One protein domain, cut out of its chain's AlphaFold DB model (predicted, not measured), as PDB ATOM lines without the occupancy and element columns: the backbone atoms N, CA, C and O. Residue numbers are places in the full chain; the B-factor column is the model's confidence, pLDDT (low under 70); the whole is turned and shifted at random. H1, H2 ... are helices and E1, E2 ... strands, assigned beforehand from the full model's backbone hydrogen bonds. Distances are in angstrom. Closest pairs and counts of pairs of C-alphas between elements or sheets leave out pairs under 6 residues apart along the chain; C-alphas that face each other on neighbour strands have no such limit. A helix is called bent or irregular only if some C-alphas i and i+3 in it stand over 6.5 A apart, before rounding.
ATOM      1  N   ALA A   4     403.692 160.702 325.318       45.28
ATOM      2  CA  ALA A   4     403.386 159.271 325.282       45.28
ATOM      3  C   ALA A   4     404.492 158.401 325.913       45.28
ATOM      4  O   ALA A   4     404.200 157.429 326.608       45.28
ATOM      5  N   SER A   5     405.764 158.792 325.757       45.56
ATOM      6  CA  SER A   5     406.896 158.099 326.395       45.56
ATOM      7  C   SER A   5     406.964 158.311 327.915       45.56
ATOM      8  O   SER A   5     407.581 157.516 328.618       45.56
ATOM      9  N   VAL A   6     406.325 159.372 328.426       44.09
ATOM     10  CA  VAL A   6     406.416 159.805 329.831       44.09
ATOM     11  C   VAL A   6     405.259 159.267 330.677       44.09
ATOM     12  O   VAL A   6     405.446 159.042 331.870       44.09
ATOM     13  N   THR A   7     404.084 159.015 330.089       44.03
ATOM     14  CA  THR A   7     402.922 158.477 330.822       44.03
ATOM     15  C   THR A   7     402.661 156.990 330.602       44.03
ATOM     16  O   THR A   7     401.885 156.430 331.368       44.03
ATOM     17  N   GLY A   8     403.300 156.339 329.616       47.84
ATOM     18  CA  GLY A   8     403.379 154.873 329.523       47.84
ATOM     19  C   GLY A   8     402.048 154.128 329.688       47.84
ATOM     20  O   GLY A   8     402.018 153.074 330.317       47.84
ATOM     21  N   GLY A   9     400.948 154.679 329.170       53.59
ATOM     22  CA  GLY A   9     399.608 154.097 329.266       53.59
ATOM     23  C   GLY A   9     399.408 152.954 328.273       53.59
ATOM     24  O   GLY A   9     398.545 153.028 327.404       53.59
ATOM     25  N   PHE A  10     400.236 151.914 328.348       60.97
ATOM     26  CA  PHE A  10     399.955 150.675 327.628       60.97
ATOM     27  C   PHE A  10     398.645 150.091 328.161       60.97
ATOM     28  O   PHE A  10     398.355 150.190 329.359       60.97
ATOM     29  N   VAL A  11     397.833 149.497 327.284       58.44
ATOM     30  CA  VAL A  11     396.624 148.803 327.736       58.44
ATOM     31  C   VAL A  11     397.054 147.629 328.615       58.44
ATOM     32  O   VAL A  11     397.613 146.645 328.144       58.44
ATOM     33  N   GLU A  12     396.812 147.727 329.920       62.84
ATOM     34  CA  GLU A  12     397.027 146.601 330.823       62.84
ATOM     35  C   GLU A  12     396.003 145.506 330.518       62.84
ATOM     36  O   GLU A  12     394.808 145.776 330.393       62.84
ATOM     37  N   ARG A  13     396.445 144.246 330.468       62.31
ATOM     38  CA  ARG A  13     395.585 143.079 330.202       62.31
ATOM     39  C   ARG A  13     394.351 143.007 331.113       62.31
ATOM     40  O   ARG A  13     393.302 142.518 330.700       62.31
ATOM     41  N   GLU A  14     394.446 143.522 332.339       62.81
ATOM     42  CA  GLU A  14     393.317 143.611 333.274       62.81
ATOM     43  C   GLU A  14     392.184 144.509 332.749       62.81
ATOM     44  O   GLU A  14     391.011 144.199 332.978       62.81
ATOM     45  N   ARG A  15     392.498 145.549 331.962       62.72
ATOM     46  CA  ARG A  15     391.512 146.427 331.308       62.72
ATOM     47  C   ARG A  15     390.700 145.700 330.234       62.72
ATOM     48  O   ARG A  15     389.545 146.056 330.022       62.72
ATOM     49  N   LEU A  16     391.238 144.635 329.630       63.69
ATOM     50  CA  LEU A  16     390.477 143.788 328.700       63.69
ATOM     51  C   LEU A  16     389.448 142.901 329.410       63.69
ATOM     52  O   LEU A  16     388.427 142.540 328.828       63.69
ATOM     53  N   SER A  17     389.677 142.568 330.686       63.59
ATOM     54  CA  SER A  17     388.776 141.694 331.451       63.59
ATOM     55  C   SER A  17     387.436 142.351 331.808       63.59
ATOM     56  O   SER A  17     386.472 141.654 332.140       63.59
ATOM     57  N   PHE A  18     387.361 143.686 331.730       71.44
ATOM     58  CA  PHE A  18     386.141 144.449 331.985       71.44
ATOM     59  C   PHE A  18     385.038 144.086 330.992       71.44
ATOM     60  O   PHE A  18     383.903 143.898 331.420       71.44
ATOM     61  N   LEU A  19     385.354 143.951 329.699       68.19
ATOM     62  CA  LEU A  19     384.330 143.822 328.665       68.19
ATOM     63  C   LEU A  19     383.491 142.562 328.851       68.19
ATOM     64  O   LEU A  19     382.267 142.627 328.814       68.19
ATOM     65  N   HIS A  20     384.141 141.430 329.113       68.38
ATOM     66  CA  HIS A  20     383.443 140.173 329.351       68.38
ATOM     67  C   HIS A  20     382.474 140.289 330.538       68.38
ATOM     68  O   HIS A  20     381.285 140.018 330.393       68.38
ATOM     69  N   LYS A  21     382.951 140.807 331.678       71.12
ATOM     70  CA  LYS A  21     382.132 141.017 332.886       71.12
ATOM     71  C   LYS A  21     381.014 142.038 332.671       71.12
ATOM     72  O   LYS A  21     379.914 141.883 333.197       71.12
ATOM     73  N   PHE A  22     381.291 143.093 331.910       76.19
ATOM     74  CA  PHE A  22     380.318 144.117 331.561       76.19
ATOM     75  C   PHE A  22     379.208 143.540 330.688       76.19
ATOM     76  O   PHE A  22     378.037 143.745 330.991       76.19
ATOM     77  N   VAL A  23     379.559 142.770 329.654       75.50
ATOM     78  CA  VAL A  23     378.584 142.118 328.773       75.50
ATOM     79  C   VAL A  23     377.769 141.079 329.539       75.50
ATOM     80  O   VAL A  23     376.557 141.038 329.360       75.50
ATOM     81  N   GLU A  24     378.372 140.294 330.438       74.62
ATOM     82  CA  GLU A  24     377.632 139.382 331.323       74.62
ATOM     83  C   GLU A  24     376.598 140.127 332.180       74.62
ATOM     84  O   GLU A  24     375.440 139.716 332.263       74.62
ATOM     85  N   HIS A  25     376.989 141.254 332.781       74.00
ATOM     86  CA  HIS A  25     376.091 142.067 333.599       74.00
ATOM     87  C   HIS A  25     374.997 142.758 332.767       74.00
ATOM     88  O   HIS A  25     373.845 142.850 333.192       74.00
ATOM     89  N   ALA A  26     375.341 143.216 331.563       72.69
ATOM     90  CA  ALA A  26     374.441 143.903 330.644       72.69
ATOM     91  C   ALA A  26     373.590 142.942 329.794       72.69
ATOM     92  O   ALA A  26     372.650 143.388 329.135       72.69
ATOM     93  N   ALA A  27     373.855 141.630 329.822       76.19
ATOM     94  CA  ALA A  27     373.189 140.628 328.988       76.19
ATOM     95  C   ALA A  27     371.648 140.698 329.034       76.19
ATOM     96  O   ALA A  27     371.020 140.627 327.973       76.19
ATOM     97  N   PRO A  28     370.984 140.918 330.189       74.56
ATOM     98  CA  PRO A  28     369.528 141.070 330.222       74.56
ATOM     99  C   PRO A  28     369.014 142.319 329.486       74.56
ATOM    100  O   PRO A  28     367.890 142.325 328.987       74.56
ATOM    101  N   MET A  29     369.814 143.388 329.421       69.69
ATOM    102  CA  MET A  29     369.481 144.622 328.696       69.69
ATOM    103  C   MET A  29     369.780 144.495 327.198       69.69
ATOM    104  O   MET A  29     368.992 144.961 326.371       69.69
ATOM    105  N   ILE A  30     370.875 143.808 326.863       73.88
ATOM    106  CA  ILE A  30     371.294 143.488 325.496       73.88
ATOM    107  C   ILE A  30     370.289 142.545 324.830       73.88
ATOM    108  O   ILE A  30     369.821 142.825 323.740       73.88
ATOM    109  N   THR A  31     369.870 141.465 325.489       71.31
ATOM    110  CA  THR A  31     368.900 140.512 324.905       71.31
ATOM    111  C   THR A  31     367.547 141.143 324.569       71.31
ATOM    112  O   THR A  31     366.848 140.666 323.679       71.31
ATOM    113  N   ARG A  32     367.176 142.237 325.247       72.81
ATOM    114  CA  ARG A  32     365.968 143.024 324.943       72.81
ATOM    115  C   ARG A  32     366.184 144.066 323.845       72.81
ATOM    116  O   ARG A  32     365.217 144.504 323.230       72.81
ATOM    117  N   SER A  33     367.425 144.492 323.636       70.69
ATOM    118  CA  SER A  33     367.807 145.506 322.658       70.69
ATOM    119  C   SER A  33     368.532 144.814 321.517       70.69
ATOM    120  O   SER A  33     369.719 144.553 321.627       70.69
ATOM    121  N   GLN A  34     367.838 144.503 320.425       85.38
ATOM    122  CA  GLN A  34     368.468 143.874 319.264       85.38
ATOM    123  C   GLN A  34     369.580 144.784 318.715       85.38
ATOM    124  O   GLN A  34     369.302 145.792 318.067       85.38
ATOM    125  N   ILE A  35     370.835 144.458 319.029       90.44
ATOM    126  CA  ILE A  35     372.006 145.179 318.534       90.44
ATOM    127  C   ILE A  35     372.212 144.751 317.087       90.44
ATOM    128  O   ILE A  35     372.320 143.564 316.793       90.44
ATOM    129  N   THR A  36     372.241 145.719 316.186       92.75
ATOM    130  CA  THR A  36     372.319 145.484 314.737       92.75
ATOM    131  C   THR A  36     373.506 146.187 314.099       92.75
ATOM    132  O   THR A  36     373.803 145.946 312.934       92.75
ATOM    133  N   ALA A  37     374.172 147.074 314.839       94.75
ATOM    134  CA  ALA A  37     375.231 147.910 314.306       94.75
ATOM    135  C   ALA A  37     376.440 148.012 315.241       94.75
ATOM    136  O   ALA A  37     376.288 148.003 316.465       94.75
ATOM    137  N   LEU A  38     377.623 148.116 314.636       95.25
ATOM    138  CA  LEU A  38     378.920 148.234 315.299       95.25
ATOM    139  C   LEU A  38     379.665 149.469 314.782       95.25
ATOM    140  O   LEU A  38     379.746 149.675 313.576       95.25
ATOM    141  N   VAL A  39     380.263 150.237 315.683       95.56
ATOM    142  CA  VAL A  39     381.264 151.259 315.364       95.56
ATOM    143  C   VAL A  39     382.588 150.831 315.972       95.56
ATOM    144  O   VAL A  39     382.636 150.483 317.154       95.56
ATOM    145  N   LEU A  40     383.651 150.878 315.178       94.00
ATOM    146  CA  LEU A  40     385.020 150.693 315.637       94.00
ATOM    147  C   LEU A  40     385.877 151.849 315.130       94.00
ATOM    148  O   LEU A  40     385.926 152.106 313.930       94.00
ATOM    149  N   GLU A  41     386.555 152.529 316.041       91.94
ATOM    150  CA  GLU A  41     387.484 153.607 315.714       91.94
ATOM    151  C   GLU A  41     388.746 153.443 316.541       91.94
ATOM    152  O   GLU A  41     388.662 153.221 317.750       91.94
ATOM    153  N   VAL A  42     389.907 153.565 315.906       87.81
ATOM    154  CA  VAL A  42     391.195 153.629 316.590       87.81
ATOM    155  C   VAL A  42     391.909 154.886 316.113       87.81
ATOM    156  O   VAL A  42     392.293 155.000 314.959       87.81
ATOM    157  N   ASP A  43     392.088 155.840 317.019       84.88
ATOM    158  CA  ASP A  43     392.834 157.064 316.759       84.88
ATOM    159  C   ASP A  43     394.170 156.989 317.501       84.88
ATOM    160  O   ASP A  43     394.257 157.194 318.718       84.88
ATOM    161  N   ASN A  44     395.234 156.693 316.754       79.44
ATOM    162  CA  ASN A  44     396.587 156.626 317.302       79.44
ATOM    163  C   ASN A  44     397.150 158.002 317.679       79.44
ATOM    164  O   ASN A  44     398.047 158.081 318.516       79.44
ATOM    165  N   ASN A  45     396.639 159.083 317.086       81.94
ATOM    166  CA  ASN A  45     397.090 160.441 317.383       81.94
ATOM    167  C   ASN A  45     396.510 160.928 318.714       81.94
ATOM    168  O   ASN A  45     397.194 161.606 319.485       81.94
ATOM    169  N   LEU A  46     395.254 160.571 318.994       82.12
ATOM    170  CA  LEU A  46     394.557 160.888 320.241       82.12
ATOM    171  C   LEU A  46     394.661 159.779 321.299       82.12
ATOM    172  O   LEU A  46     394.181 159.963 322.421       82.12
ATOM    173  N   PHE A  47     395.309 158.655 320.975       80.25
ATOM    174  CA  PHE A  47     395.411 157.462 321.824       80.25
ATOM    175  C   PHE A  47     394.040 156.990 322.312       80.25
ATOM    176  O   PHE A  47     393.827 156.756 323.509       80.25
ATOM    177  N   MET A  48     393.091 156.930 321.384       85.00
ATOM    178  CA  MET A  48     391.691 156.674 321.664       85.00
ATOM    179  C   MET A  48     391.203 155.463 320.880       85.00
ATOM    180  O   MET A  48     391.601 155.228 319.743       85.00
ATOM    181  N   THR A  49     390.331 154.670 321.487       87.44
ATOM    182  CA  THR A  49     389.645 153.585 320.789       87.44
ATOM    183  C   THR A  49     388.181 153.566 321.174       87.44
ATOM    184  O   THR A  49     387.859 153.492 322.361       87.44
ATOM    185  N   GLN A  50     387.307 153.620 320.177       90.75
ATOM    186  CA  GLN A  50     385.872 153.450 320.339       90.75
ATOM    187  C   GLN A  50     385.468 152.041 319.914       90.75
ATOM    188  O   GLN A  50     385.846 151.576 318.841       90.75
ATOM    189  N   CYS A  51     384.635 151.388 320.720       91.56
ATOM    190  CA  CYS A  51     383.874 150.212 320.318       91.56
ATOM    191  C   CYS A  51     382.414 150.396 320.752       91.56
ATOM    192  O   CYS A  51     382.067 150.224 321.924       91.56
ATOM    193  N   GLY A  52     381.569 150.791 319.802       91.88
ATOM    194  CA  GLY A  52     380.168 151.112 320.041       91.88
ATOM    195  C   GLY A  52     379.218 150.098 319.411       91.88
ATOM    196  O   GLY A  52     379.401 149.667 318.280       91.88
ATOM    197  N   PHE A  53     378.164 149.744 320.133       92.06
ATOM    198  CA  PHE A  53     377.105 148.834 319.728       92.06
ATOM    199  C   PHE A  53     375.772 149.565 319.719       92.06
ATOM    200  O   PHE A  53     375.350 150.160 320.716       92.06
ATOM    201  N   PHE A  54     375.073 149.471 318.596       93.44
ATOM    202  CA  PHE A  54     373.901 150.278 318.318       93.44
ATOM    203  C   PHE A  54     372.716 149.414 317.901       93.44
ATOM    204  O   PHE A  54     372.859 148.332 317.324       93.44
ATOM    205  N   LYS A  55     371.518 149.931 318.164       91.88
ATOM    206  CA  LYS A  55     370.257 149.388 317.649       91.88
ATOM    207  C   LYS A  55     369.606 150.399 316.720       91.88
ATOM    208  O   LYS A  55     369.788 151.604 316.889       91.88
ATOM    209  N   ARG A  56     368.804 149.917 315.779       89.75
ATOM    210  CA  ARG A  56     368.006 150.789 314.909       89.75
ATOM    211  C   ARG A  56     366.966 151.579 315.698       89.75
ATOM    212  O   ARG A  56     366.357 151.062 316.638       89.75
ATOM    213  N   LYS A  57     366.735 152.819 315.273       89.00
ATOM    214  CA  LYS A  57     365.572 153.612 315.677       89.00
ATOM    215  C   LYS A  57     364.347 153.106 314.910       89.00
ATOM    216  O   LYS A  57     364.365 153.038 313.686       89.00
ATOM    217  N   LEU A  58     363.299 152.705 315.631       83.19
ATOM    218  CA  LEU A  58     362.080 152.142 315.025       83.19
ATOM    219  C   LEU A  58     361.254 153.191 314.270       83.19
ATOM    220  O   LEU A  58     360.463 152.846 313.401       83.19
ATOM    221  N   ASP A  59     361.426 154.456 314.633       82.75
ATOM    222  CA  ASP A  59     360.755 155.628 314.086       82.75
ATOM    223  C   ASP A  59     361.573 156.336 312.995       82.75
ATOM    224  O   ASP A  59     361.132 157.357 312.471       82.75
ATOM    225  N   PHE A  60     362.748 155.809 312.628       81.81
ATOM    226  CA  PHE A  60     363.547 156.385 311.552       81.81
ATOM    227  C   PHE A  60     362.854 156.189 310.202       81.81
ATOM    228  O   PHE A  60     362.600 155.065 309.766       81.81
ATOM    229  N   VAL A  61     362.549 157.301 309.537       75.56
ATOM    230  CA  VAL A  61     361.813 157.307 308.272       75.56
ATOM    231  C   VAL A  61     362.799 157.218 307.109       75.56
ATOM    232  O   VAL A  61     363.385 158.218 306.702       75.56
ATOM    233  N   ALA A  62     362.958 156.016 306.560       73.19
ATOM    234  CA  ALA A  62     363.654 155.769 305.301       73.19
ATOM    235  C   ALA A  62     362.951 154.652 304.519       73.19
ATOM    236  O   ALA A  62     362.374 153.744 305.115       73.19
ATOM    237  N   ASP A  63     363.038 154.700 303.187       66.31
ATOM    238  CA  ASP A  63     362.440 153.685 302.304       66.31
ATOM    239  C   ASP A  63     363.068 152.295 302.503       66.31
ATOM    240  O   ASP A  63     362.439 151.269 302.243       66.31
ATOM    241  N   THR A  64     364.314 152.256 302.984       71.12
ATOM    242  CA  THR A  64     365.021 151.035 303.369       71.12
ATOM    243  C   THR A  64     366.004 151.300 304.507       71.12
ATOM    244  O   THR A  64     366.586 152.383 304.617       71.12
ATOM    245  N   TRP A  65     366.189 150.281 305.349       72.75
ATOM    246  CA  TRP A  65     367.214 150.240 306.392       72.75
ATOM    247  C   TRP A  65     368.580 149.796 305.854       72.75
ATOM    248  O   TRP A  65     369.598 150.055 306.490       72.75
ATOM    249  N   GLU A  66     368.614 149.108 304.711       77.38
ATOM    250  CA  GLU A  66     369.850 148.616 304.102       77.38
ATOM    251  C   GLU A  66     370.689 149.790 303.576       77.38
ATOM    252  O   GLU A  66     370.160 150.725 302.974       77.38
ATOM    253  N   GLY A  67     372.003 149.762 303.815       74.81
ATOM    254  CA  GLY A  67     372.921 150.803 303.343       74.81
ATOM    255  C   GLY A  67     372.885 152.124 304.124       74.81
ATOM    256  O   GLY A  67     373.557 153.075 303.717       74.81
ATOM    257  N   GLN A  68     372.121 152.222 305.220       83.81
ATOM    258  CA  GLN A  68     372.062 153.442 306.032       83.81
ATOM    259  C   GLN A  68     373.305 153.591 306.929       83.81
ATOM    260  O   GLN A  68     373.728 152.616 307.553       83.81
ATOM    261  N   PRO A  69     373.881 154.804 307.051       84.12
ATOM    262  CA  PRO A  69     374.951 155.060 308.009       84.12
ATOM    263  C   PRO A  69     374.496 154.953 309.456       84.12
ATOM    264  O   PRO A  69     373.363 155.294 309.796       84.12
ATOM    265  N   ILE A  70     375.443 154.564 310.313       87.38
ATOM    266  CA  ILE A  70     375.276 154.648 311.764       87.38
ATOM    267  C   ILE A  70     375.182 156.115 312.186       87.38
ATOM    268  O   ILE A  70     374.210 156.495 312.838       87.38
ATOM    269  N   TYR A  71     376.140 156.929 311.737       84.12
ATOM    270  CA  TYR A  71     376.164 158.370 311.968       84.12
ATOM    271  C   TYR A  71     375.716 159.140 310.722       84.12
ATOM    272  O   TYR A  71     376.323 159.056 309.650       84.12
ATOM    273  N   GLY A  72     374.635 159.901 310.859       74.25
ATOM    274  CA  GLY A  72     374.171 160.841 309.850       74.25
ATOM    275  C   GLY A  72     375.078 162.071 309.754       74.25
ATOM    276  O   GLY A  72     376.017 162.257 310.524       74.25
ATOM    277  N   LYS A  73     374.772 162.982 308.817       72.31
ATOM    278  CA  LYS A  73     375.465 164.290 308.760       72.31
ATOM    279  C   LYS A  73     375.175 165.145 309.996       72.31
ATOM    280  O   LYS A  73     375.924 166.062 310.315       72.31
ATOM    281  N   THR A  74     374.051 164.869 310.647       71.94
ATOM    282  CA  THR A  74     373.596 165.485 311.891       71.94
ATOM    283  C   THR A  74     373.053 164.378 312.789       71.94
ATOM    284  O   THR A  74     372.517 163.399 312.273       71.94
ATOM    285  N   ALA A  75     373.131 164.545 314.111       70.31
ATOM    286  CA  ALA A  75     372.664 163.531 315.067       70.31
ATOM    287  C   ALA A  75     371.158 163.206 314.926       70.31
ATOM    288  O   ALA A  75     370.693 162.100 315.208       70.31
ATOM    289  N   GLU A  76     370.370 164.173 314.449       67.38
ATOM    290  CA  GLU A  76     368.942 164.005 314.155       67.38
ATOM    291  C   GLU A  76     368.694 163.028 312.991       67.38
ATOM    292  O   GLU A  76     367.620 162.437 312.899       67.38
ATOM    293  N   GLN A  77     369.694 162.821 312.129       77.44
ATOM    294  CA  GLN A  77     369.658 161.902 310.990       77.44
ATOM    295  C   GLN A  77     370.253 160.524 311.304       77.44
ATOM    296  O   GLN A  77     370.324 159.686 310.405       77.44
ATOM    297  N   ASP A  78     370.678 160.266 312.541       84.00
ATOM    298  CA  ASP A  78     371.207 158.956 312.914       84.00
ATOM    299  C   ASP A  78     370.084 157.917 312.856       84.00
ATOM    300  O   ASP A  78     369.107 158.008 313.608       84.00
ATOM    301  N   ALA A  79     370.235 156.897 312.009       86.94
ATOM    302  CA  ALA A  79     369.294 155.777 311.916       86.94
ATOM    303  C   ALA A  79     369.387 154.820 313.122       86.94
ATOM    304  O   ALA A  79     368.564 153.917 313.302       86.94
ATOM    305  N   TYR A  80     370.392 155.030 313.971       91.44
ATOM    306  CA  TYR A  80     370.758 154.152 315.065       91.44
ATOM    307  C   TYR A  80     370.843 154.928 316.383       91.44
ATOM    308  O   TYR A  80     371.039 156.140 316.414       91.44
ATOM    309  N   THR A  81     370.658 154.224 317.496       91.06
ATOM    310  CA  THR A  81     370.864 154.748 318.850       91.06
ATOM    311  C   THR A  81     371.858 153.855 319.590       91.06
ATOM    312  O   THR A  81     371.777 152.625 319.455       91.06
ATOM    313  N   PRO A  82     372.780 154.432 320.379       91.06
ATOM    314  CA  PRO A  82     373.739 153.646 321.142       91.06
ATOM    315  C   PRO A  82     373.018 152.779 322.180       91.06
ATOM    316  O   PRO A  82     372.058 153.210 322.823       91.06
ATOM    317  N   VAL A  83     373.482 151.538 322.320       89.38
ATOM    318  CA  VAL A  83     373.100 150.605 323.392       89.38
ATOM    319  C   VAL A  83     374.256 150.479 324.376       89.38
ATOM    320  O   VAL A  83     374.057 150.574 325.584       89.38
ATOM    321  N   ILE A  84     375.465 150.291 323.847       87.88
ATOM    322  CA  ILE A  84     376.727 150.267 324.583       87.88
ATOM    323  C   ILE A  84     377.701 151.103 323.768       87.88
ATOM    324  O   ILE A  84     377.826 150.863 322.578       87.88
ATOM    325  N   ASP A  85     378.391 152.055 324.378       88.62
ATOM    326  CA  ASP A  85     379.407 152.844 323.685       88.62
ATOM    327  C   ASP A  85     380.649 152.936 324.563       88.62
ATOM    328  O   ASP A  85     380.626 153.555 325.629       88.62
ATOM    329  N   LEU A  86     381.695 152.204 324.178       86.31
ATOM    330  CA  LEU A  86     382.904 152.055 324.975       86.31
ATOM    331  C   LEU A  86     384.013 152.903 324.387       86.31
ATOM    332  O   LEU A  86     384.392 152.719 323.234       86.31
ATOM    333  N   TRP A  87     384.570 153.766 325.230       87.25
ATOM    334  CA  TRP A  87     385.689 154.626 324.890       87.25
ATOM    335  C   TRP A  87     386.879 154.304 325.780       87.25
ATOM    336  O   TRP A  87     386.827 154.412 327.008       87.25
ATOM    337  N   PHE A  88     387.966 153.911 325.138       82.12
ATOM    338  CA  PHE A  88     389.259 153.711 325.752       82.12
ATOM    339  C   PHE A  88     390.102 154.946 325.461       82.12
ATOM    340  O   PHE A  88     390.444 155.206 324.312       82.12
ATOM    341  N   HIS A  89     390.424 155.721 326.493       81.75
ATOM    342  CA  HIS A  89     391.311 156.876 326.378       81.75
ATOM    343  C   HIS A  89     392.707 156.523 326.885       81.75
ATOM    344  O   HIS A  89     392.844 155.722 327.813       81.75
ATOM    345  N   GLN A  90     393.729 157.166 326.316       74.62
ATOM    346  CA  GLN A  90     395.136 156.946 326.669       74.62
ATOM    347  C   GLN A  90     395.539 155.475 326.512       74.62
ATOM    348  O   GLN A  90     396.153 154.896 327.407       74.62
ATOM    349  N   CYS A  91     395.124 154.859 325.407       69.75
ATOM    350  CA  CYS A  91     395.333 153.444 325.143       69.75
ATOM    351  C   CYS A  91     396.275 153.271 323.953       69.75
ATOM    352  O   CYS A  91     395.987 153.726 322.850       69.75
ATOM    353  N   VAL A  92     397.409 152.617 324.204       74.12
ATOM    354  CA  VAL A  92     398.343 152.159 323.169       74.12
ATOM    355  C   VAL A  92     398.238 150.641 323.093       74.12
ATOM    356  O   VAL A  92     398.551 149.954 324.071       74.12
ATOM    357  N   TRP A  93     397.780 150.133 321.950       77.12
ATOM    358  CA  TRP A  93     397.735 148.703 321.648       77.12
ATOM    359  C   TRP A  93     399.132 148.214 321.262       77.12
ATOM    360  O   TRP A  93     399.840 148.884 320.510       77.12
ATOM    361  N   ASP A  94     399.543 147.059 321.780       71.88
ATOM    362  CA  ASP A  94     400.857 146.477 321.505       71.88
ATOM    363  C   ASP A  94     400.771 144.961 321.269       71.88
ATOM    364  O   ASP A  94     399.697 144.360 321.281       71.88
ATOM    365  N   GLU A  95     401.921 144.322 321.054       69.38
ATOM    366  CA  GLU A  95     402.005 142.875 320.817       69.38
ATOM    367  C   GLU A  95     401.565 142.023 322.022       69.38
ATOM    368  O   GLU A  95     401.311 140.828 321.873       69.38
ATOM    369  N   ARG A  96     401.508 142.589 323.233       70.25
ATOM    370  CA  ARG A  96     401.129 141.865 324.458       70.25
ATOM    371  C   ARG A  96     399.635 141.940 324.728       70.25
ATOM    372  O   ARG A  96     399.109 141.107 325.467       70.25
ATOM    373  N   THR A  97     398.981 142.992 324.252       72.69
ATOM    374  CA  THR A  97     397.554 143.259 324.428       72.69
ATOM    375  C   THR A  97     397.070 143.939 323.154       72.69
ATOM    376  O   THR A  97     396.985 145.165 323.073       72.69
ATOM    377  N   SER A  98     396.826 143.114 322.135       76.06
ATOM    378  CA  SER A  98     396.465 143.586 320.801       76.06
ATOM    379  C   SER A  98     394.988 143.970 320.732       76.06
ATOM    380  O   SER A  98     394.160 143.503 321.523       76.06
ATOM    381  N   LEU A  99     394.629 144.802 319.754       79.12
ATOM    382  CA  LEU A  99     393.221 145.068 319.480       79.12
ATOM    383  C   LEU A  99     392.493 143.795 319.022       79.12
ATOM    384  O   LEU A  99     391.333 143.591 319.384       79.12
ATOM    385  N   GLY A 100     393.177 142.901 318.305       79.69
ATOM    386  CA  GLY A 100     392.660 141.577 317.980       79.69
ATOM    387  C   GLY A 100     392.245 140.775 319.220       79.69
ATOM    388  O   GLY A 100     391.152 140.209 319.236       79.69
ATOM    389  N   ASP A 101     393.043 140.792 320.295       77.69
ATOM    390  CA  ASP A 101     392.699 140.134 321.568       77.69
ATOM    391  C   ASP A 101     391.463 140.762 322.222       77.69
ATOM    392  O   ASP A 101     390.576 140.054 322.714       77.69
ATOM    393  N   PHE A 102     391.385 142.097 322.213       82.56
ATOM    394  CA  PHE A 102     390.206 142.819 322.686       82.56
ATOM    395  C   PHE A 102     388.968 142.400 321.894       82.56
ATOM    396  O   PHE A 102     387.966 141.991 322.490       82.56
ATOM    397  N   PHE A 103     389.044 142.436 320.564       84.19
ATOM    398  CA  PHE A 103     387.911 142.095 319.724       84.19
ATOM    399  C   PHE A 103     387.509 140.639 319.941       84.19
ATOM    400  O   PHE A 103     386.336 140.379 320.185       84.19
ATOM    401  N   ALA A 104     388.461 139.700 319.965       81.25
ATOM    402  CA  ALA A 104     388.234 138.278 320.237       81.25
ATOM    403  C   ALA A 104     387.517 138.019 321.577       81.25
ATOM    404  O   ALA A 104     386.736 137.071 321.678       81.25
ATOM    405  N   SER A 105     387.716 138.879 322.581       80.81
ATOM    406  CA  SER A 105     387.047 138.770 323.885       80.81
ATOM    407  C   SER A 105     385.545 139.103 323.861       80.81
ATOM    408  O   SER A 105     384.808 138.684 324.760       80.81
ATOM    409  N   ILE A 106     385.065 139.822 322.836       85.44
ATOM    410  CA  ILE A 106     383.641 140.140 322.670       85.44
ATOM    411  C   ILE A 106     382.862 138.834 322.462       85.44
ATOM    412  O   ILE A 106     383.234 138.058 321.584       85.44
ATOM    413  N   PRO A 107     381.763 138.560 323.188       84.12
ATOM    414  CA  PRO A 107     380.989 137.338 322.980       84.12
ATOM    415  C   PRO A 107     380.387 137.250 321.572       84.12
ATOM    416  O   PRO A 107     379.688 138.160 321.134       84.12
ATOM    417  N   SER A 108     380.583 136.123 320.879       85.31
ATOM    418  CA  SER A 108     380.044 135.911 319.523       85.31
ATOM    419  C   SER A 108     378.529 136.147 319.387       85.31
ATOM    420  O   SER A 108     378.134 136.714 318.371       85.31
ATOM    421  N   PRO A 109     377.667 135.811 320.374       84.12
ATOM    422  CA  PRO A 109     376.242 136.138 320.292       84.12
ATOM    423  C   PRO A 109     375.940 137.637 320.148       84.12
ATOM    424  O   PRO A 109     374.904 137.982 319.593       84.12
ATOM    425  N   LEU A 110     376.832 138.520 320.619       85.31
ATOM    426  CA  LEU A 110     376.692 139.973 320.469       85.31
ATOM    427  C   LEU A 110     376.936 140.428 319.024       85.31
ATOM    428  O   LEU A 110     376.335 141.393 318.566       85.31
ATOM    429  N   LEU A 111     377.828 139.727 318.321       88.88
ATOM    430  CA  LEU A 111     378.230 140.029 316.947       88.88
ATOM    431  C   LEU A 111     377.328 139.350 315.908       88.88
ATOM    432  O   LEU A 111     377.226 139.817 314.778       88.88
ATOM    433  N   ALA A 112     376.641 138.271 316.293       87.31
ATOM    434  CA  ALA A 112     375.834 137.445 315.397       87.31
ATOM    435  C   ALA A 112     374.642 138.177 314.754       87.31
ATOM    436  O   ALA A 112     374.115 137.716 313.750       87.31
ATOM    437  N   THR A 113     374.195 139.300 315.318       89.50
ATOM    438  CA  THR A 113     373.078 140.093 314.778       89.50
ATOM    439  C   THR A 113     373.526 141.389 314.109       89.50
ATOM    440  O   THR A 113     372.680 142.139 313.627       89.50
ATOM    441  N   ILE A 114     374.834 141.663 314.080       93.50
ATOM    442  CA  ILE A 114     375.387 142.858 313.446       93.50
ATOM    443  C   ILE A 114     375.305 142.705 311.932       93.50
ATOM    444  O   ILE A 114     375.913 141.806 311.352       93.50
ATOM    445  N   ASP A 115     374.579 143.620 311.300       94.06
ATOM    446  CA  ASP A 115     374.449 143.699 309.847       94.06
ATOM    447  C   ASP A 115     374.989 145.008 309.261       94.06
ATOM    448  O   ASP A 115     375.094 145.143 308.041       94.06
ATOM    449  N   THR A 116     375.367 145.958 310.117       95.31
ATOM    450  CA  THR A 116     375.916 147.260 309.737       95.31
ATOM    451  C   THR A 116     377.176 147.540 310.552       95.31
ATOM    452  O   THR A 116     377.145 147.429 311.776       95.31
ATOM    453  N   ALA A 117     378.277 147.926 309.913       95.62
ATOM    454  CA  ALA A 117     379.488 148.343 310.615       95.62
ATOM    455  C   ALA A 117     380.043 149.652 310.052       95.62
ATOM    456  O   ALA A 117     380.052 149.845 308.840       95.62
ATOM    457  N   ASP A 118     380.522 150.519 310.939       95.38
ATOM    458  CA  ASP A 118     381.322 151.701 310.622       95.38
ATOM    459  C   ASP A 118     382.701 151.523 311.251       95.38
ATOM    460  O   ASP A 118     382.824 151.386 312.468       95.38
ATOM    461  N   VAL A 119     383.721 151.428 310.406       94.69
ATOM    462  CA  VAL A 119     385.087 151.122 310.813       94.69
ATOM    463  C   VAL A 119     386.007 152.224 310.317       94.69
ATOM    464  O   VAL A 119     386.093 152.489 309.115       94.69
ATOM    465  N   ASP A 120     386.718 152.832 311.257       92.75
ATOM    466  CA  ASP A 120     387.926 153.595 310.982       92.75
ATOM    467  C   ASP A 120     389.126 152.637 311.044       92.75
ATOM    468  O   ASP A 120     389.415 152.103 312.119       92.75
ATOM    469  N   PRO A 121     389.771 152.323 309.908       88.00
ATOM    470  CA  PRO A 121     390.894 151.413 309.839       88.00
ATOM    471  C   PRO A 121     392.208 152.064 310.275       88.00
ATOM    472  O   PRO A 121     393.216 151.358 310.292       88.00
ATOM    473  N   ASP A 122     392.241 153.362 310.619       86.06
ATOM    474  CA  ASP A 122     393.456 153.944 311.194       86.06
ATOM    475  C   ASP A 122     393.881 153.136 312.428       86.06
ATOM    476  O   ASP A 122     393.069 152.692 313.231       86.06
ATOM    477  N   GLY A 123     395.170 152.829 312.524       80.62
ATOM    478  CA  GLY A 123     395.708 151.959 313.569       80.62
ATOM    479  C   GLY A 123     395.306 150.482 313.537       80.62
ATOM    480  O   GLY A 123     395.807 149.736 314.378       80.62
ATOM    481  N   LEU A 124     394.494 150.031 312.576       86.12
ATOM    482  CA  LEU A 124     394.162 148.618 312.382       86.12
ATOM    483  C   LEU A 124     395.114 147.969 311.378       86.12
ATOM    484  O   LEU A 124     395.358 148.491 310.291       86.12
ATOM    485  N   SER A 125     395.650 146.795 311.714       87.19
ATOM    486  CA  SER A 125     396.354 145.986 310.719       87.19
ATOM    487  C   SER A 125     395.361 145.260 309.801       87.19
ATOM    488  O   SER A 125     394.206 145.035 310.164       87.19
ATOM    489  N   THR A 126     395.819 144.819 308.625       88.19
ATOM    490  CA  THR A 126     395.023 143.948 307.742       88.19
ATOM    491  C   THR A 126     394.517 142.708 308.483       88.19
ATOM    492  O   THR A 126     393.352 142.356 308.344       88.19
ATOM    493  N   SER A 127     395.344 142.099 309.338       87.25
ATOM    494  CA  SER A 127     394.958 140.922 310.121       87.25
ATOM    495  C   SER A 127     393.914 141.226 311.200       87.25
ATOM    496  O   SER A 127     393.054 140.387 311.459       87.25
ATOM    497  N   ASP A 128     393.943 142.420 311.808       88.31
ATOM    498  CA  ASP A 128     392.882 142.844 312.733       88.31
ATOM    499  C   ASP A 128     391.549 142.973 311.991       88.31
ATOM    500  O   ASP A 128     390.528 142.469 312.455       88.31
ATOM    501  N   LEU A 129     391.561 143.598 310.809       90.50
ATOM    502  CA  LEU A 129     390.373 143.755 309.971       90.50
ATOM    503  C   LEU A 129     389.814 142.406 309.506       90.50
ATOM    504  O   LEU A 129     388.612 142.177 309.623       90.50
ATOM    505  N   GLU A 130     390.668 141.490 309.051       90.00
ATOM    506  CA  GLU A 130     390.273 140.123 308.689       90.00
ATOM    507  C   GLU A 130     389.623 139.394 309.870       90.00
ATOM    508  O   GLU A 130     388.565 138.779 309.714       90.00
ATOM    509  N   LEU A 131     390.208 139.502 311.070       87.94
ATOM    510  CA  LEU A 131     389.640 138.929 312.290       87.94
ATOM    511  C   LEU A 131     388.275 139.544 312.613       87.94
ATOM    512  O   LEU A 131     387.337 138.818 312.950       87.94
ATOM    513  N   ILE A 132     388.144 140.867 312.516       90.31
ATOM    514  CA  ILE A 132     386.884 141.575 312.760       90.31
ATOM    515  C   ILE A 132     385.815 141.083 311.782       90.31
ATOM    516  O   ILE A 132     384.742 140.641 312.201       90.31
ATOM    517  N   PHE A 133     386.121 141.089 310.488       91.38
ATOM    518  CA  PHE A 133     385.202 140.702 309.421       91.38
ATOM    519  C   PHE A 133     384.795 139.227 309.487       91.38
ATOM    520  O   PHE A 133     383.612 138.921 309.329       91.38
ATOM    521  N   ALA A 134     385.710 138.321 309.846       88.56
ATOM    522  CA  ALA A 134     385.405 136.901 310.049       88.56
ATOM    523  C   ALA A 134     384.325 136.657 311.121       88.56
ATOM    524  O   ALA A 134     383.576 135.673 311.066       88.56
ATOM    525  N   ARG A 135     384.221 137.557 312.107       89.38
ATOM    526  CA  ARG A 135     383.242 137.463 313.200       89.38
ATOM    527  C   ARG A 135     381.917 138.167 312.907       89.38
ATOM    528  O   ARG A 135     380.952 137.941 313.634       89.38
ATOM    529  N   LEU A 136     381.847 138.971 311.847       91.88
ATOM    530  CA  LEU A 136     380.664 139.725 311.422       91.88
ATOM    531  C   LEU A 136     379.992 139.056 310.210       91.88
ATOM    532  O   LEU A 136     379.841 139.637 309.140       91.88
ATOM    533  N   GLN A 137     379.572 137.800 310.362       88.12
ATOM    534  CA  GLN A 137     379.120 136.964 309.233       88.12
ATOM    535  C   GLN A 137     377.829 137.444 308.553       88.12
ATOM    536  O   GLN A 137     377.575 137.140 307.383       88.12
ATOM    537  N   HIS A 138     377.020 138.211 309.279       91.19
ATOM    538  CA  HIS A 138     375.764 138.782 308.799       91.19
ATOM    539  C   HIS A 138     375.909 140.236 308.332       91.19
ATOM    540  O   HIS A 138     374.906 140.882 308.043       91.19
ATOM    541  N   LEU A 139     377.144 140.744 308.218       93.75
ATOM    542  CA  LEU A 139     377.414 142.106 307.777       93.75
ATOM    543  C   LEU A 139     376.897 142.333 306.353       93.75
ATOM    544  O   LEU A 139     377.441 141.781 305.399       93.75
ATOM    545  N   HIS A 140     375.859 143.154 306.216       94.19
ATOM    546  CA  HIS A 140     375.266 143.564 304.943       94.19
ATOM    547  C   HIS A 140     375.806 144.908 304.463       94.19
ATOM    548  O   HIS A 140     375.956 145.109 303.256       94.19
ATOM    549  N   THR A 141     376.084 145.813 305.402       95.12
ATOM    550  CA  THR A 141     376.511 147.189 305.148       95.12
ATOM    551  C   THR A 141     377.819 147.466 305.876       95.12
ATOM    552  O   THR A 141     377.888 147.309 307.092       95.12
ATOM    553  N   LEU A 142     378.848 147.900 305.150       95.88
ATOM    554  CA  LEU A 142     380.135 148.289 305.723       95.88
ATOM    555  C   LEU A 142     380.506 149.698 305.285       95.88
ATOM    556  O   LEU A 142     380.523 150.005 304.093       95.88
ATOM    557  N   HIS A 143     380.823 150.539 306.256       95.31
ATOM    558  CA  HIS A 143     381.370 151.867 306.066       95.31
ATOM    559  C   HIS A 143     382.836 151.828 306.485       95.31
ATOM    560  O   HIS A 143     383.136 151.528 307.636       95.31
ATOM    561  N   LEU A 144     383.739 152.102 305.547       94.50
ATOM    562  CA  LEU A 144     385.166 152.253 305.805       94.50
ATOM    563  C   LEU A 144     385.544 153.725 305.688       94.50
ATOM    564  O   LEU A 144     385.395 154.319 304.614       94.50
ATOM    565  N   ARG A 145     386.023 154.312 306.784       92.50
ATOM    566  CA  ARG A 145     386.528 155.691 306.823       92.50
ATOM    567  C   ARG A 145     387.999 155.721 306.433       92.50
ATOM    568  O   ARG A 145     388.729 154.827 306.802       92.50
ATOM    569  N   ALA A 146     388.418 156.696 305.633       90.81
ATOM    570  CA  ALA A 146     389.791 156.863 305.147       90.81
ATOM    571  C   ALA A 146     390.519 155.537 304.803       90.81
ATOM    572  O   ALA A 146     391.626 155.305 305.288       90.81
ATOM    573  N   PRO A 147     389.910 154.639 304.000       92.12
ATOM    574  CA  PRO A 147     390.468 153.312 303.771       92.12
ATOM    575  C   PRO A 147     391.832 153.393 303.082       92.12
ATOM    576  O   PRO A 147     392.042 154.193 302.166       92.12
ATOM    577  N   ASP A 148     392.731 152.507 303.497       90.69
ATOM    578  CA  ASP A 148     394.040 152.296 302.895       90.69
ATOM    579  C   ASP A 148     394.088 150.975 302.102       90.69
ATOM    580  O   ASP A 148     393.122 150.208 302.040       90.69
ATOM    581  N   HIS A 149     395.238 150.687 301.492       88.75
ATOM    582  CA  HIS A 149     395.456 149.427 300.778       88.75
ATOM    583  C   HIS A 149     395.170 148.185 301.646       88.75
ATOM    584  O   HIS A 149     394.517 147.246 301.186       88.75
ATOM    585  N   GLY A 150     395.631 148.180 302.903       89.00
ATOM    586  CA  GLY A 150     395.479 147.042 303.808       89.00
ATOM    587  C   GLY A 150     394.018 146.740 304.138       89.00
ATOM    588  O   GLY A 150     393.640 145.571 304.220       89.00
ATOM    589  N   SER A 151     393.192 147.778 304.260       91.31
ATOM    590  CA  SER A 151     391.763 147.650 304.531       91.31
ATOM    591  C   SER A 151     390.965 147.067 303.363       91.31
ATOM    592  O   SER A 151     390.046 146.275 303.578       91.31
ATOM    593  N   LEU A 152     391.343 147.377 302.118       90.81
ATOM    594  CA  LEU A 152     390.723 146.766 300.938       90.81
ATOM    595  C   LEU A 152     391.167 145.321 300.725       90.81
ATOM    596  O   LEU A 152     390.357 144.490 300.301       90.81
ATOM    597  N   LEU A 153     392.424 144.998 301.047       89.38
ATOM    598  CA  LEU A 153     392.901 143.615 301.025       89.38
ATOM    599  C   LEU A 153     392.090 142.726 301.973       89.38
ATOM    600  O   LEU A 153     391.669 141.648 301.559       89.38
ATOM    601  N   ALA A 154     391.768 143.212 303.177       89.94
ATOM    602  CA  ALA A 154     390.943 142.479 304.142       89.94
ATOM    603  C   ALA A 154     389.520 142.162 303.627       89.94
ATOM    604  O   ALA A 154     388.880 141.229 304.106       89.94
ATOM    605  N   LEU A 155     389.010 142.912 302.642       89.12
ATOM    606  CA  LEU A 155     387.709 142.660 302.001       89.12
ATOM    607  C   LEU A 155     387.784 141.762 300.762       89.12
ATOM    608  O   LEU A 155     386.744 141.354 300.225       89.12
ATOM    609  N   THR A 156     388.995 141.485 300.284       86.56
ATOM    610  CA  THR A 156     389.225 140.764 299.039       86.56
ATOM    611  C   THR A 156     389.182 139.256 299.298       86.56
ATOM    612  O   THR A 156     389.923 138.755 300.145       86.56
ATOM    613  N   PRO A 157     388.340 138.486 298.585       79.25
ATOM    614  CA  PRO A 157     388.316 137.035 298.731       79.25
ATOM    615  C   PRO A 157     389.681 136.434 298.380       79.25
ATOM    616  O   PRO A 157     390.166 136.590 297.259       79.25
ATOM    617  N   HIS A 158     390.301 135.732 299.325       71.19
ATOM    618  CA  HIS A 158     391.584 135.078 299.093       71.19
ATOM    619  C   HIS A 158     391.361 133.773 298.321       71.19
ATOM    620  O   HIS A 158     390.681 132.864 298.793       71.19
ATOM    621  N   THR A 159     391.958 133.639 297.138       53.78
ATOM    622  CA  THR A 159     391.831 132.444 296.282       53.78
ATOM    623  C   THR A 159     392.759 131.295 296.685       53.78
ATOM    624  O   THR A 159     393.015 130.406 295.873       53.78
ATOM    625  N   ASN A 160     393.304 131.286 297.906       48.03
ATOM    626  CA  ASN A 160     394.235 130.236 298.313       48.03
ATOM    627  C   ASN A 160     393.514 128.885 298.421       48.03
ATOM    628  O   ASN A 160     392.865 128.545 299.407       48.03
ATOM    629  N   HIS A 161     393.655 128.101 297.352       41.66
ATOM    630  CA  HIS A 161     393.232 126.719 297.226       41.66
ATOM    631  C   HIS A 161     394.046 125.823 298.162       41.66
ATOM    632  O   HIS A 161     394.987 125.172 297.721       41.66
ATOM    633  N   GLN A 162     393.689 125.777 299.443       41.84
ATOM    634  CA  GLN A 162     393.968 124.642 300.325       41.84
ATOM    635  C   GLN A 162     393.161 124.789 301.622       41.84
ATOM    636  O   GLN A 162     393.559 125.489 302.544       41.84
ATOM    637  N   HIS A 163     392.010 124.111 301.666       41.12
ATOM    638  CA  HIS A 163     391.288 123.702 302.881       41.12
ATOM    639  C   HIS A 163     391.004 124.750 303.975       41.12
ATOM    640  O   HIS A 163     390.740 124.360 305.108       41.12
ATOM    641  N   THR A 164     390.995 126.046 303.674       46.16
ATOM    642  CA  THR A 164     390.562 127.068 304.638       46.16
ATOM    643  C   THR A 164     389.042 127.137 304.635       46.16
ATOM    644  O   THR A 164     388.402 127.228 303.582       46.16
ATOM    645  N   THR A 165     388.437 127.020 305.812       51.12
ATOM    646  CA  THR A 165     386.983 127.160 305.938       51.12
ATOM    647  C   THR A 165     386.597 128.626 305.723       51.12
ATOM    648  O   THR A 165     387.365 129.521 306.063       51.12
ATOM    649  N   LEU A 166     385.409 128.911 305.170       53.00
ATOM    650  CA  LEU A 166     384.935 130.293 304.938       53.00
ATOM    651  C   LEU A 166     385.034 131.181 306.196       53.00
ATOM    652  O   LEU A 166     385.280 132.377 306.086       53.00
ATOM    653  N   LEU A 167     384.913 130.575 307.383       48.84
ATOM    654  CA  LEU A 167     385.072 131.207 308.697       48.84
ATOM    655  C   LEU A 167     386.472 131.789 308.967       48.84
ATOM    656  O   LEU A 167     386.590 132.684 309.793       48.84
ATOM    657  N   GLU A 168     387.519 131.294 308.307       53.69
ATOM    658  CA  GLU A 168     388.919 131.660 308.580       53.69
ATOM    659  C   GLU A 168     389.462 132.724 307.618       53.69
ATOM    660  O   GLU A 168     390.582 133.192 307.780       53.69
ATOM    661  N   THR A 169     388.686 133.101 306.602       58.56
ATOM    662  CA  THR A 169     389.190 133.877 305.454       58.56
ATOM    663  C   THR A 169     388.942 135.385 305.540       58.56
ATOM    664  O   THR A 169     389.196 136.086 304.568       58.56
ATOM    665  N   GLY A 170     388.389 135.898 306.648       61.00
ATOM    666  CA  GLY A 170     387.995 137.314 306.761       61.00
ATOM    667  C   GLY A 170     386.905 137.745 305.767       61.00
ATOM    668  O   GLY A 170     386.522 138.910 305.719       61.00
ATOM    669  N   ILE A 171     386.371 136.807 304.973       76.69
ATOM    670  CA  ILE A 171     385.359 137.082 303.959       76.69
ATOM    671  C   ILE A 171     384.057 137.468 304.655       76.69
ATOM    672  O   ILE A 171     383.547 136.746 305.508       76.69
ATOM    673  N   VAL A 172     383.479 138.582 304.211       86.38
ATOM    674  CA  VAL A 172     382.117 139.017 304.544       86.38
ATOM    675  C   VAL A 172     381.163 138.584 303.425       86.38
ATOM    676  O   VAL A 172     380.984 139.317 302.442       86.38
ATOM    677  N   PRO A 173     380.581 137.369 303.504       85.88
ATOM    678  CA  PRO A 173     379.796 136.800 302.409       85.88
ATOM    679  C   PRO A 173     378.480 137.548 302.196       85.88
ATOM    680  O   PRO A 173     377.976 137.622 301.081       85.88
ATOM    681  N   SER A 174     377.938 138.132 303.261       91.19
ATOM    682  CA  SER A 174     376.651 138.820 303.228       91.19
ATOM    683  C   SER A 174     376.779 140.292 302.806       91.19
ATOM    684  O   SER A 174     375.757 140.945 302.609       91.19
ATOM    685  N   LEU A 175     378.003 140.816 302.636       94.31
ATOM    686  CA  LEU A 175     378.230 142.233 302.348       94.31
ATOM    687  C   LEU A 175     377.689 142.597 300.961       94.31
ATOM    688  O   LEU A 175     378.176 142.101 299.943       94.31
ATOM    689  N   ARG A 176     376.707 143.504 300.956       94.62
ATOM    690  CA  ARG A 176     375.988 144.006 299.774       94.62
ATOM    691  C   ARG A 176     376.196 145.498 299.551       94.62
ATOM    692  O   ARG A 176     376.161 145.937 298.406       94.62
ATOM    693  N   HIS A 177     376.411 146.263 300.614       95.31
ATOM    694  CA  HIS A 177     376.542 147.715 300.555       95.31
ATOM    695  C   HIS A 177     377.887 148.118 301.140       95.31
ATOM    696  O   HIS A 177     378.143 147.905 302.325       95.31
ATOM    697  N   LEU A 178     378.751 148.691 300.308       95.62
ATOM    698  CA  LEU A 178     380.047 149.203 300.739       95.62
ATOM    699  C   LEU A 178     380.071 150.718 300.587       95.62
ATOM    700  O   LEU A 178     379.755 151.248 299.521       95.62
ATOM    701  N   ARG A 179     380.485 151.412 301.642       94.88
ATOM    702  CA  ARG A 179     380.707 152.852 301.629       94.88
ATOM    703  C   ARG A 179     382.157 153.151 301.974       94.88
ATOM    704  O   ARG A 179     382.621 152.784 303.045       94.88
ATOM    705  N   LEU A 180     382.855 153.821 301.069       94.62
ATOM    706  CA  LEU A 180     384.225 154.289 301.251       94.62
ATOM    707  C   LEU A 180     384.166 155.796 301.499       94.62
ATOM    708  O   LEU A 180     383.739 156.545 300.623       94.62
ATOM    709  N   VAL A 181     384.544 156.239 302.691       92.19
ATOM    710  CA  VAL A 181     384.454 157.644 303.114       92.19
ATOM    711  C   VAL A 181     385.853 158.241 303.179       92.19
ATOM    712  O   VAL A 181     386.759 157.601 303.692       92.19
ATOM    713  N   ASN A 182     386.041 159.469 302.699       90.81
ATOM    714  CA  ASN A 182     387.328 160.173 302.653       90.81
ATOM    715  C   ASN A 182     388.433 159.361 301.948       90.81
ATOM    716  O   ASN A 182     389.557 159.254 302.431       90.81
TER     717      ASN A 182
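What this domain is: This is residues 4 to 182 of the 275 residues of an uncharacterized protein of Peniophora sp. CONT (UniProt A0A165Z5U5). One twisted six-stranded sheet makes a wall, and one side of it is covered by a layer of helices in which H2, H3, H5 and H6 each touch the next, with H2 over the edge strand E3. H1 lies apart from the other elements, and two long links reach away from the body. The printed part has 179 residues, in the order H1 H2 E1 E2 E3 H3 H4 E4 H5 E5 H6 E6; the mixed sheet runs E3 E2 E1 E4 E5 E6. The class is mixed, helices and strands, with 88 residues, under half, in named elements. The whole is compact, with a radius of gyration of the C-alphas of 16.4 A and spans of 52 by 43 by 33 A.

How they stand to each other: Begin with E1, residues 37 to 43, E2, 48 to 56, and E3, 80 to 89, a meander, each strand the antiparallel neighbour of the one before, in two hairpins; look for N 39 and O 52, 2.8 A, and N 53 and O 84, 2.7 A. On the other side of E1 come the parallel E4, 116 to 119, E5, 141 to 145, and E6, 177 to 181, with N 40 and O 118 at 2.9 A, N 119 and O 143 at 2.8 A and N 144 and O 179 at 2.8 A. H2, residues 13 to 30, is on the sheet over E3 at a height of 10.0 A, on a local plane fitted to only just enough C-alphas, 6. With residues 16 to 20 alone H2 touches H3, residues 99 to 105, at a steep tilt of 46 degrees; the C-alphas of Leu 16 and Phe 102 are closest, 6.1 A. H3 touches H5, residues 126 to 135, at a shallow tilt of 19 degrees, the same way, closest at the C-alphas of Gly 100 and Asp 128, 5.4 A. H5 touches H6, residues 149 to 153, closest at the C-alphas of Thr 126 and Gly 150, 5.0 A. H4, residues 108 to 111, H5 and H6 only graze the sheet, each only just on it with 5 pairs of C-alphas within 10 A. E4, H5, E5 and E5, H6, E6 are strand-helix-strand units, parallel neighbours with a helix between, and E3, H3 H4, E4 is a split one, with E2 E1 between its strands; the crossovers are right-handed. In H3, H5 and H6 every O i to N i+4 pair is within hydrogen-bond range, in H2 7 of 14; H4 and H1, residues 4 to 7, are too short for one.

Where its parts are: Find C-alpha 13 at (395.585, 143.079, 330.202); from there H2 runs 24.7 A, irregular, with C-alphas 25 and 28 7.4 A apart. E3, 23.6 A long, bends by 72 degrees at residue 83; E2 is 25.3 A, E1 20.0 A and H5 14.5 A. E6 ends at C-alpha 181, (384.454, 157.644, 303.114).

The domain as a whole: The C-alphas of Val 6 and Asp 63, 52.2 A, are farthest apart. There is no cut; the long links are residues 57 to 79 and 154 to 176. Look for pLDDT under 70 at 33 residues, among them 4 to 17 and 159 to 170.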